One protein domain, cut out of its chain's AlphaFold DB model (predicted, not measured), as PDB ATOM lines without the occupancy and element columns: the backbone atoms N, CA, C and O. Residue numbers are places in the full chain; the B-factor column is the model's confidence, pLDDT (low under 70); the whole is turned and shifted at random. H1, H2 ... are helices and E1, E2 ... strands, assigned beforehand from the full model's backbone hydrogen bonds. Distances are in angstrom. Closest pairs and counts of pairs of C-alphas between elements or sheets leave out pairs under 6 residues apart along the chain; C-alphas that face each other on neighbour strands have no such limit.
ATOM      1  N   ARG A   2     213.693 153.538  24.765       44.22
ATOM      2  CA  ARG A   2     215.063 153.791  24.232       44.22
ATOM      3  C   ARG A   2     215.821 154.965  24.876       44.22
ATOM      4  O   ARG A   2     217.039 155.008  24.792       44.22
ATOM      5  N   THR A   3     215.105 155.911  25.476       55.91
ATOM      6  CA  THR A   3     215.657 157.124  26.104       55.91
ATOM      7  C   THR A   3     215.854 156.996  27.617       55.91
ATOM      8  O   THR A   3     216.287 157.958  28.234       55.91
ATOM      9  N   GLY A   4     215.488 155.860  28.229       64.06
ATOM     10  CA  GLY A   4     215.487 155.687  29.692       64.06
ATOM     11  C   GLY A   4     214.368 156.429  30.442       64.06
ATOM     12  O   GLY A   4     214.140 156.153  31.610       64.06
ATOM     13  N   ASP A   5     213.622 157.315  29.774       79.38
ATOM     14  CA  ASP A   5     212.469 158.014  30.352       79.38
ATOM     15  C   ASP A   5     211.245 157.081  30.434       79.38
ATOM     16  O   ASP A   5     210.536 156.866  29.442       79.38
ATOM     17  N   LEU A   6     211.059 156.450  31.598       82.62
ATOM     18  CA  LEU A   6     209.927 155.559  31.877       82.62
ATOM     19  C   LEU A   6     208.665 156.337  32.263       82.62
ATOM     20  O   LEU A   6     207.581 155.976  31.809       82.62
ATOM     21  N   GLY A   7     208.807 157.442  33.002       79.94
ATOM     22  CA  GLY A   7     207.688 158.301  33.398       79.94
ATOM     23  C   GLY A   7     206.964 158.889  32.188       79.94
ATOM     24  O   GLY A   7     205.757 158.697  32.035       79.94
ATOM     25  N   GLY A   8     207.706 159.487  31.251       84.31
ATOM     26  CA  GLY A   8     207.137 159.999  30.004       84.31
ATOM     27  C   GLY A   8     206.606 158.900  29.077       84.31
ATOM     28  O   GLY A   8     205.704 159.145  28.274       84.31
ATOM     29  N   ALA A   9     207.119 157.668  29.179       83.56
ATOM     30  CA  ALA A   9     206.569 156.532  28.440       83.56
ATOM     31  C   ALA A   9     205.201 156.098  28.990       83.56
ATOM     32  O   ALA A   9     204.294 155.849  28.195       83.56
ATOM     33  N   ARG A  10     205.046 156.043  30.321       89.44
ATOM     34  CA  ARG A  10     203.770 155.738  30.980       89.44
ATOM     35  C   ARG A  10     202.722 156.796  30.661       89.44
ATOM     36  O   ARG A  10     201.648 156.448  30.187       89.44
ATOM     37  N   GLU A  11     203.069 158.071  30.815       89.50
ATOM     38  CA  GLU A  11     202.146 159.177  30.545       89.50
ATOM     39  C   GLU A  11     201.626 159.145  29.100       89.50
ATOM     40  O   GLU A  11     200.427 159.273  28.855       89.50
ATOM     41  N   ARG A  12     202.507 158.894  28.122       89.75
ATOM     42  CA  ARG A  12     202.096 158.745  26.717       89.75
ATOM     43  C   ARG A  12     201.209 157.530  26.493       89.75
ATOM     44  O   ARG A  12     200.259 157.629  25.721       89.75
ATOM     45  N   LEU A  13     201.519 156.395  27.120       91.31
ATOM     46  CA  LEU A  13     200.679 155.203  27.026       91.31
ATOM     47  C   LEU A  13     199.271 155.498  27.557       91.31
ATOM     48  O   LEU A  13     198.298 155.176  26.879       91.31
ATOM     49  N   ASP A  14     199.160 156.171  28.701       91.50
ATOM     50  CA  ASP A  14     197.876 156.536  29.303       91.50
ATOM     51  C   ASP A  14     197.096 157.525  28.422       91.50
ATOM     52  O   ASP A  14     195.907 157.324  28.169       91.50
ATOM     53  N   GLN A  15     197.764 158.537  27.857       92.06
ATOM     54  CA  GLN A  15     197.163 159.455  26.878       92.06
ATOM     55  C   GLN A  15     196.657 158.713  25.631       92.06
ATOM     56  O   GLN A  15     195.572 159.003  25.126       92.06
ATOM     57  N   MET A  16     197.419 157.740  25.123       90.94
ATOM     58  CA  MET A  16     197.015 156.942  23.964       90.94
ATOM     59  C   MET A  16     195.846 156.008  24.289       90.94
ATOM     60  O   MET A  16     194.919 155.921  23.487       90.94
ATOM     61  N   LEU A  17     195.848 155.364  25.457       90.44
ATOM     62  CA  LEU A  17     194.751 154.510  25.923       90.44
ATOM     63  C   LEU A  17     193.472 155.308  26.189       90.44
ATOM     64  O   LEU A  17     192.388 154.803  25.917       90.44
ATOM     65  N   ALA A  18     193.574 156.558  26.644       90.00
ATOM     66  CA  ALA A  18     192.416 157.442  26.780       90.00
ATOM     67  C   ALA A  18     191.741 157.724  25.425       90.00
ATOM     68  O   ALA A  18     190.520 157.845  25.352       90.00
ATOM     69  N   LEU A  19     192.524 157.795  24.342       90.44
ATOM     70  CA  LEU A  19     192.014 157.992  22.982       90.44
ATOM     71  C   LEU A  19     191.579 156.681  22.309       90.44
ATOM     72  O   LEU A  19     190.666 156.687  21.485       90.44
ATOM     73  N   ARG A  20     192.262 155.570  22.610       88.62
ATOM     74  CA  ARG A  20     192.109 154.264  21.953       88.62
ATOM     75  C   ARG A  20     192.115 153.123  22.986       88.62
ATOM     76  O   ARG A  20     193.033 152.304  23.002       88.62
ATOM     77  N   PRO A  21     191.077 153.019  23.836       86.75
ATOM     78  CA  PRO A  21     191.074 152.108  24.989       86.75
ATOM     79  C   PRO A  21     191.072 150.621  24.617       86.75
ATOM     80  O   PRO A  21     191.445 149.780  25.433       86.75
ATOM     81  N   HIS A  22     190.675 150.283  23.389       84.12
ATOM     82  CA  HIS A  22     190.583 148.903  22.903       84.12
ATOM     83  C   HIS A  22     191.736 148.503  21.966       84.12
ATOM     84  O   HIS A  22     191.726 147.399  21.428       84.12
ATOM     85  N   GLU A  23     192.732 149.369  21.750       88.88
ATOM     86  CA  GLU A  23     193.855 149.064  20.857       88.88
ATOM     87  C   GLU A  23     194.813 148.060  21.510       88.88
ATOM     88  O   GLU A  23     195.528 148.371  22.464       88.88
ATOM     89  N   ALA A  24     194.820 146.831  20.993       91.56
ATOM     90  CA  ALA A  24     195.547 145.712  21.584       91.56
ATOM     91  C   ALA A  24     197.066 145.941  21.667       91.56
ATOM     92  O   ALA A  24     197.677 145.577  22.671       91.56
ATOM     93  N   ASP A  25     197.663 146.617  20.680       90.75
ATOM     94  CA  ASP A  25     199.088 146.979  20.692       90.75
ATOM     95  C   ASP A  25     199.473 147.803  21.932       90.75
ATOM     96  O   ASP A  25     200.548 147.602  22.497       90.75
ATOM     97  N   LEU A  26     198.589 148.695  22.398       91.94
ATOM     98  CA  LEU A  26     198.834 149.508  23.593       91.94
ATOM     99  C   LEU A  26     198.798 148.664  24.868       91.94
ATOM    100  O   LEU A  26     199.600 148.881  25.774       91.94
ATOM    101  N   HIS A  27     197.917 147.666  24.931       95.19
ATOM    102  CA  HIS A  27     197.860 146.742  26.067       95.19
ATOM    103  C   HIS A  27     199.096 145.838  26.125       95.19
ATOM    104  O   HIS A  27     199.672 145.659  27.199       95.19
ATOM    105  N   LEU A  28     199.568 145.341  24.976       94.50
ATOM    106  CA  LEU A  28     200.828 144.593  24.894       94.50
ATOM    107  C   LEU A  28     202.037 145.476  25.238       94.50
ATOM    108  O   LEU A  28     202.956 145.033  25.928       94.50
ATOM    109  N   LEU A  29     202.033 146.744  24.812       92.38
ATOM    110  CA  LEU A  29     203.048 147.722  25.201       92.38
ATOM    111  C   LEU A  29     203.038 147.969  26.714       92.38
ATOM    112  O   LEU A  29     204.109 148.044  27.315       92.38
ATOM    113  N   GLY A  30     201.858 148.034  27.331       94.38
ATOM    114  CA  GLY A  30     201.695 148.095  28.783       94.38
ATOM    115  C   GLY A  30     202.338 146.903  29.488       94.38
ATOM    116  O   GLY A  30     203.105 147.099  30.428       94.38
ATOM    117  N   ALA A  31     202.124 145.682  28.987       94.56
ATOM    118  CA  ALA A  31     202.768 144.479  29.518       94.56
ATOM    119  C   ALA A  31     204.303 144.523  29.394       94.56
ATOM    120  O   ALA A  31     205.015 144.131  30.317       94.56
ATOM    121  N   ASN A  32     204.843 145.035  28.289       92.94
ATOM    122  CA  ASN A  32     206.289 145.228  28.165       92.94
ATOM    123  C   ASN A  32     206.818 146.318  29.107       92.94
ATOM    124  O   ASN A  32     207.912 146.170  29.647       92.94
ATOM    125  N   LEU A  33     206.067 147.405  29.308       92.44
ATOM    126  CA  LEU A  33     206.473 148.508  30.177       92.44
ATOM    127  C   LEU A  33     206.616 148.052  31.633       92.44
ATOM    128  O   LEU A  33     207.610 148.407  32.253       92.44
ATOM    129  N   ILE A  34     205.706 147.202  32.128       93.00
ATOM    130  CA  ILE A  34     205.808 146.593  33.466       93.00
ATOM    131  C   ILE A  34     207.138 145.846  33.644       93.00
ATOM    132  O   ILE A  34     207.816 146.015  34.653       93.00
ATOM    133  N   LEU A  35     207.551 145.055  32.648       88.94
ATOM    134  CA  LEU A  35     208.823 144.331  32.711       88.94
ATOM    135  C   LEU A  35     210.029 145.279  32.725       88.94
ATOM    136  O   LEU A  35     211.016 145.035  33.413       88.94
ATOM    137  N   VAL A  36     209.962 146.361  31.949       88.62
ATOM    138  CA  VAL A  36     211.043 147.351  31.870       88.62
ATOM    139  C   VAL A  36     211.150 148.174  33.154       88.62
ATOM    140  O   VAL A  36     212.262 148.455  33.581       88.62
ATOM    141  N   GLU A  37     210.033 148.539  33.785       89.25
ATOM    142  CA  GLU A  37     210.020 149.219  35.089       89.25
ATOM    143  C   GLU A  37     210.572 148.342  36.218       89.25
ATOM    144  O   GLU A  37     211.098 148.866  37.194       89.25
ATOM    145  N   ALA A  38     210.496 147.020  36.065       86.75
ATOM    146  CA  ALA A  38     211.115 146.052  36.963       86.75
ATOM    147  C   ALA A  38     212.582 145.732  36.603       86.75
ATOM    148  O   ALA A  38     213.104 144.705  37.034       86.75
ATOM    149  N   ASP A  39     213.245 146.545  35.772       85.06
ATOM    150  CA  ASP A  39     214.618 146.319  35.285       85.06
ATOM    151  C   ASP A  39     214.829 144.927  34.651       85.06
ATOM    152  O   ASP A  39     215.901 144.318  34.727       85.06
ATOM    153  N   GLY A  40     213.783 144.389  34.014       81.81
ATOM    154  CA  GLY A  40     213.788 143.058  33.409       81.81
ATOM    155  C   GLY A  40     213.703 141.900  34.409       81.81
ATOM    156  O   GLY A  40     213.850 140.748  34.000       81.81
ATOM    157  N   GLN A  41     213.481 142.169  35.699       83.69
ATOM    158  CA  GLN A  41     213.302 141.143  36.723       83.69
ATOM    159  C   GLN A  41     211.852 140.652  36.751       83.69
ATOM    160  O   GLN A  41     210.933 141.343  37.183       83.69
ATOM    161  N   GLU A  42     211.654 139.412  36.319       84.06
ATOM    162  CA  GLU A  42     210.344 138.771  36.274       84.06
ATOM    163  C   GLU A  42     210.004 138.112  37.621       84.06
ATOM    164  O   GLU A  42     210.204 136.912  37.821       84.06
ATOM    165  N   THR A  43     209.525 138.909  38.577       86.44
ATOM    166  CA  THR A  43     208.954 138.387  39.828       86.44
ATOM    167  C   THR A  43     207.522 137.893  39.606       86.44
ATOM    168  O   THR A  43     206.869 138.259  38.631       86.44
ATOM    169  N   ARG A  44     206.977 137.120  40.555       83.62
ATOM    170  CA  ARG A  44     205.575 136.663  40.501       83.62
ATOM    171  C   ARG A  44     204.576 137.820  40.364       83.62
ATOM    172  O   ARG A  44     203.579 137.698  39.657       83.62
ATOM    173  N   GLU A  45     204.830 138.934  41.047       87.56
ATOM    174  CA  GLU A  45     203.976 140.120  40.972       87.56
ATOM    175  C   GLU A  45     204.050 140.781  39.590       87.56
ATOM    176  O   GLU A  45     203.013 141.091  39.003       87.56
ATOM    177  N   VAL A  46     205.260 140.924  39.041       90.12
ATOM    178  CA  VAL A  46     205.498 141.445  37.686       90.12
ATOM    179  C   VAL A  46     204.789 140.568  36.655       90.12
ATOM    180  O   VAL A  46     203.998 141.084  35.866       90.12
ATOM    181  N   ALA A  47     204.963 139.246  36.721       89.75
ATOM    182  CA  ALA A  47     204.298 138.292  35.835       89.75
ATOM    183  C   ALA A  47     202.765 138.430  35.882       89.75
ATOM    184  O   ALA A  47     202.110 138.499  34.838       89.75
ATOM    185  N   HIS A  48     202.186 138.553  37.082       90.31
ATOM    186  CA  HIS A  48     200.747 138.756  37.263       90.31
ATOM    187  C   HIS A  48     200.264 140.086  36.660       90.31
ATOM    188  O   HIS A  48     199.248 140.121  35.963       90.31
ATOM    189  N   GLN A  49     200.995 141.182  36.873       93.25
ATOM    190  CA  GLN A  49     200.668 142.485  36.289       93.25
ATOM    191  C   GLN A  49     200.757 142.460  34.756       93.25
ATOM    192  O   GLN A  49     199.866 142.977  34.077       93.25
ATOM    193  N   ARG A  50     201.787 141.821  34.190       94.50
ATOM    194  CA  ARG A  50     201.945 141.647  32.738       94.50
ATOM    195  C   ARG A  50     200.808 140.826  32.140       94.50
ATOM    196  O   ARG A  50     200.203 141.264  31.165       94.50
ATOM    197  N   LEU A  51     200.471 139.686  32.747       93.44
ATOM    198  CA  LEU A  51     199.320 138.872  32.341       93.44
ATOM    199  C   LEU A  51     198.018 139.669  32.406       93.44
ATOM    200  O   LEU A  51     197.218 139.593  31.479       93.44
ATOM    201  N   ALA A  52     197.812 140.476  33.450       94.25
ATOM    202  CA  ALA A  52     196.632 141.328  33.556       94.25
ATOM    203  C   ALA A  52     196.533 142.325  32.390       94.25
ATOM    204  O   ALA A  52     195.445 142.514  31.853       94.25
ATOM    205  N   TRP A  53     197.650 142.922  31.962       96.19
ATOM    206  CA  TRP A  53     197.695 143.780  30.773       96.19
ATOM    207  C   TRP A  53     197.374 143.018  29.488       96.19
ATOM    208  O   TRP A  53     196.510 143.455  28.730       96.19
ATOM    209  N   ILE A  54     198.002 141.861  29.267       95.88
ATOM    210  CA  ILE A  54     197.752 141.017  28.087       95.88
ATOM    211  C   ILE A  54     196.274 140.595  28.035       95.88
ATOM    212  O   ILE A  54     195.621 140.695  26.996       95.88
ATOM    213  N   ASN A  55     195.708 140.200  29.175       95.88
ATOM    214  CA  ASN A  55     194.334 139.720  29.283       95.88
ATOM    215  C   ASN A  55     193.270 140.784  29.037       95.88
ATOM    216  O   ASN A  55     192.144 140.418  28.707       95.88
ATOM    217  N   ARG A  56     193.594 142.082  29.104       95.50
ATOM    218  CA  ARG A  56     192.659 143.137  28.671       95.50
ATOM    219  C   ARG A  56     192.243 142.957  27.214       95.50
ATOM    220  O   ARG A  56     191.087 143.205  26.893       95.50
ATOM    221  N   VAL A  57     193.151 142.476  26.360       95.19
ATOM    222  CA  VAL A  57     192.868 142.206  24.944       95.19
ATOM    223  C   VAL A  57     191.829 141.096  24.800       95.19
ATOM    224  O   VAL A  57     190.842 141.267  24.092       95.19
ATOM    225  N   TYR A  58     192.019 139.976  25.497       94.69
ATOM    226  CA  TYR A  58     191.128 138.816  25.400       94.69
ATOM    227  C   TYR A  58     189.775 139.067  26.070       94.69
ATOM    228  O   TYR A  58     188.734 138.810  25.465       94.69
ATOM    229  N   LEU A  59     189.774 139.667  27.263       92.12
ATOM    230  CA  LEU A  59     188.550 140.000  27.994       92.12
ATOM    231  C   LEU A  59     187.674 141.005  27.235       92.12
ATOM    232  O   LEU A  59     186.458 140.861  27.236       92.12
ATOM    233  N   ALA A  60     188.269 141.985  26.545       91.44
ATOM    234  CA  ALA A  60     187.521 142.943  25.724       91.44
ATOM    235  C   ALA A  60     186.873 142.317  24.474       91.44
ATOM    236  O   ALA A  60     186.036 142.957  23.843       91.44
ATOM    237  N   ASN A  61     187.264 141.093  24.108       90.31
ATOM    238  CA  ASN A  61     186.788 140.376  22.924       90.31
ATOM    239  C   ASN A  61     186.044 139.076  23.280       90.31
ATOM    240  O   ASN A  61     185.912 138.192  22.432       90.31
ATOM    241  N   ASP A  62     185.581 138.942  24.528       89.94
ATOM    242  CA  ASP A  62     184.888 137.753  25.041       89.94
ATOM    243  C   ASP A  62     185.671 136.444  24.810       89.94
ATOM    244  O   ASP A  62     185.098 135.398  24.477       89.94
ATOM    245  N   LEU A  63     186.998 136.504  24.954       91.12
ATOM    246  CA  LEU A  63     187.915 135.367  24.878       91.12
ATOM    247  C   LEU A  63     188.429 134.987  26.270       91.12
ATOM    248  O   LEU A  63     188.498 135.811  27.183       91.12
ATOM    249  N   GLU A  64     188.790 133.716  26.430       89.50
ATOM    250  CA  GLU A  64     189.333 133.192  27.676       89.50
ATOM    251  C   GLU A  64     190.665 133.885  28.018       89.50
ATOM    252  O   GLU A  64     191.558 133.962  27.174       89.50
ATOM    253  N   PRO A  65     190.834 134.390  29.252       93.00
ATOM    254  CA  PRO A  65     192.092 134.995  29.655       93.00
ATOM    255  C   PRO A  65     193.208 133.945  29.732       93.00
ATOM    256  O   PRO A  65     192.994 132.788  30.114       93.00
ATOM    257  N   LEU A  66     194.415 134.391  29.411       92.50
ATOM    258  CA  LEU A  66     195.657 133.644  29.530       92.50
ATOM    259  C   LEU A  66     196.075 133.498  30.998       92.50
ATOM    260  O   LEU A  66     195.833 134.384  31.823       92.50
ATOM    261  N   ARG A  67     196.758 132.401  31.311       89.50
ATOM    262  CA  ARG A  67     197.368 132.109  32.614       89.50
ATOM    263  C   ARG A  67     198.668 131.331  32.431       89.50
ATOM    264  O   ARG A  67     198.895 130.769  31.358       89.50
ATOM    265  N   SER A  68     199.478 131.248  33.484       85.38
ATOM    266  CA  SER A  68     200.594 130.305  33.507       85.38
ATOM    267  C   SER A  68     200.126 128.945  34.028       85.38
ATOM    268  O   SER A  68     199.382 128.861  35.009       85.38
ATOM    269  N   ALA A  69     200.580 127.859  33.406       77.12
ATOM    270  CA  ALA A  69     200.371 126.501  33.902       77.12
ATOM    271  C   ALA A  69     200.995 126.290  35.299       77.12
ATOM    272  O   ALA A  69     200.503 125.490  36.095       77.12
ATOM    273  N   THR A  70     202.065 127.028  35.618       67.94
ATOM    274  CA  THR A  70     202.896 126.853  36.822       67.94
ATOM    275  C   THR A  70     202.496 127.731  38.012       67.94
ATOM    276  O   THR A  70     203.128 127.640  39.069       67.94
ATOM    277  N   ASP A  71     201.393 128.490  37.910       57.72
ATOM    278  CA  ASP A  71     200.842 129.350  38.978       57.72
ATOM    279  C   ASP A  71     200.556 128.607  40.308       57.72
ATOM    280  O   ASP A  71     200.285 129.241  41.334       57.72
ATOM    281  N   ALA A  72     200.644 127.270  40.317       44.34
ATOM    282  CA  ALA A  72     200.366 126.415  41.463       44.34
ATOM    283  C   ALA A  72     201.575 126.005  42.342       44.34
ATOM    284  O   ALA A  72     201.310 125.596  43.471       44.34
ATOM    285  N   ALA A  73     202.857 126.076  41.923       38.19
ATOM    286  CA  ALA A  73     203.934 125.499  42.772       38.19
ATOM    287  C   ALA A  73     205.421 125.862  42.501       38.19
ATOM    288  O   ALA A  73     206.290 125.212  43.078       38.19
ATOM    289  N   GLY A  74     205.783 126.831  41.650       41.50
ATOM    290  CA  GLY A  74     207.201 127.074  41.309       41.50
ATOM    291  C   GLY A  74     207.851 128.272  42.018       41.50
ATOM    292  O   GLY A  74     207.410 129.401  41.826       41.50
ATOM    293  N   GLU A  75     208.964 128.059  42.732       42.97
ATOM    294  CA  GLU A  75     209.792 129.094  43.398       42.97
ATOM    295  C   GLU A  75     210.379 130.170  42.454       42.97
ATOM    296  O   GLU A  75     210.923 131.164  42.926       42.97
ATOM    297  N   ASN A  76     210.233 130.023  41.128       50.75
ATOM    298  CA  ASN A  76     210.859 130.906  40.139       50.75
ATOM    299  C   ASN A  76     209.922 131.850  39.363       50.75
ATOM    300  O   ASN A  76     210.456 132.638  38.597       50.75
ATOM    301  N   GLY A  77     208.592 131.820  39.541       58.50
ATOM    302  CA  GLY A  77     207.644 132.900  39.170       58.50
ATOM    303  C   GLY A  77     207.710 133.556  37.772       58.50
ATOM    304  O   GLY A  77     207.113 134.617  37.599       58.50
ATOM    305  N   LYS A  78     208.426 132.981  36.797       73.31
ATOM    306  CA  LYS A  78     208.698 133.583  35.483       73.31
ATOM    307  C   LYS A  78     207.586 133.273  34.491       73.31
ATOM    308  O   LYS A  78     207.226 132.119  34.304       73.31
ATOM    309  N   LEU A  79     207.100 134.301  33.803       86.25
ATOM    310  CA  LEU A  79     206.134 134.148  32.723       86.25
ATOM    311  C   LEU A  79     206.822 133.624  31.451       86.25
ATOM    312  O   LEU A  79     207.780 134.235  30.976       86.25
ATOM    313  N   SER A  80     206.324 132.517  30.894       89.56
ATOM    314  CA  SER A  80     206.883 131.880  29.696       89.56
ATOM    315  C   SER A  80     205.813 131.559  28.652       89.56
ATOM    316  O   SER A  80     204.692 131.182  28.992       89.56
TER     317      SER A  80
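Overview. This is residues 2 to 80 of the 714 residues of a protein of Thiorhodococcus minor (UniProt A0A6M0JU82). Three helices stand side by side in a flat row, up and down, with H2 between H1 and H3. Beyond H3, on the side away from H2, the short strand E1 folds back along H3, and the printed part ends in a stretch with no named element, residues 69 to 80. The printed part has 79 residues with three named helices and one named strand, in the order H1, H2, H3, E1, and is mostly helix. It is only just compact, close to loose, with a radius of gyration of the C-alphas of 13.5 A, and it is flat, with spans of 39 by 34 by 14 A.

Arrangement. The longest helix, H3, residues 44 to 59, has a kink of 29 degrees near residue 53. It touches H2, residues 24 to 37, at a shallow tilt of 6 degrees, opposite ways; the closest C-alphas, of Ala 31 and Arg 50, are 4.4 A apart. H1, residues 7 to 19, touches H2 at a shallow tilt of 18 degrees, opposite ways, with the closest C-alphas, of Leu 17 and Leu 26, 6.9 A apart. Both pairs are helical hairpins. H1 and H3 are apart. E1, residues 66 to 68, pairs with no named strand; its closest C-alpha to H3 is that of Leu 66, 6.2 A from that of Asn 55. E1 is apart from H1 and H2. Every O i to N i+4 pair is within hydrogen-bond range in H1, against 9 of 10 in H2 and 10 of 12 in H3.

Along the chain. H3 is 21.4 A long from first to last C-alpha, H2 20.1 A, H1 18.8 A and E1 7.2 A. H1 begins at C-alpha 7 (207.688, 158.301, 33.398), H3 begins at C-alpha 44 (205.575, 136.663, 40.501), and E1 ends at C-alpha 68 (200.594, 130.305, 33.507).

Size, cuts and confidence. The two C-alphas farthest apart, those of Leu 19 and Ala 73, are 39.9 A apart. The printed part has no cut. The link from H1 to H2 is tight, those from H2 to H3 and from H3 to E1 are short. The mean pLDDT of the printed part is 84.2; residues 2 to 4 and 70 to 77 are under 70.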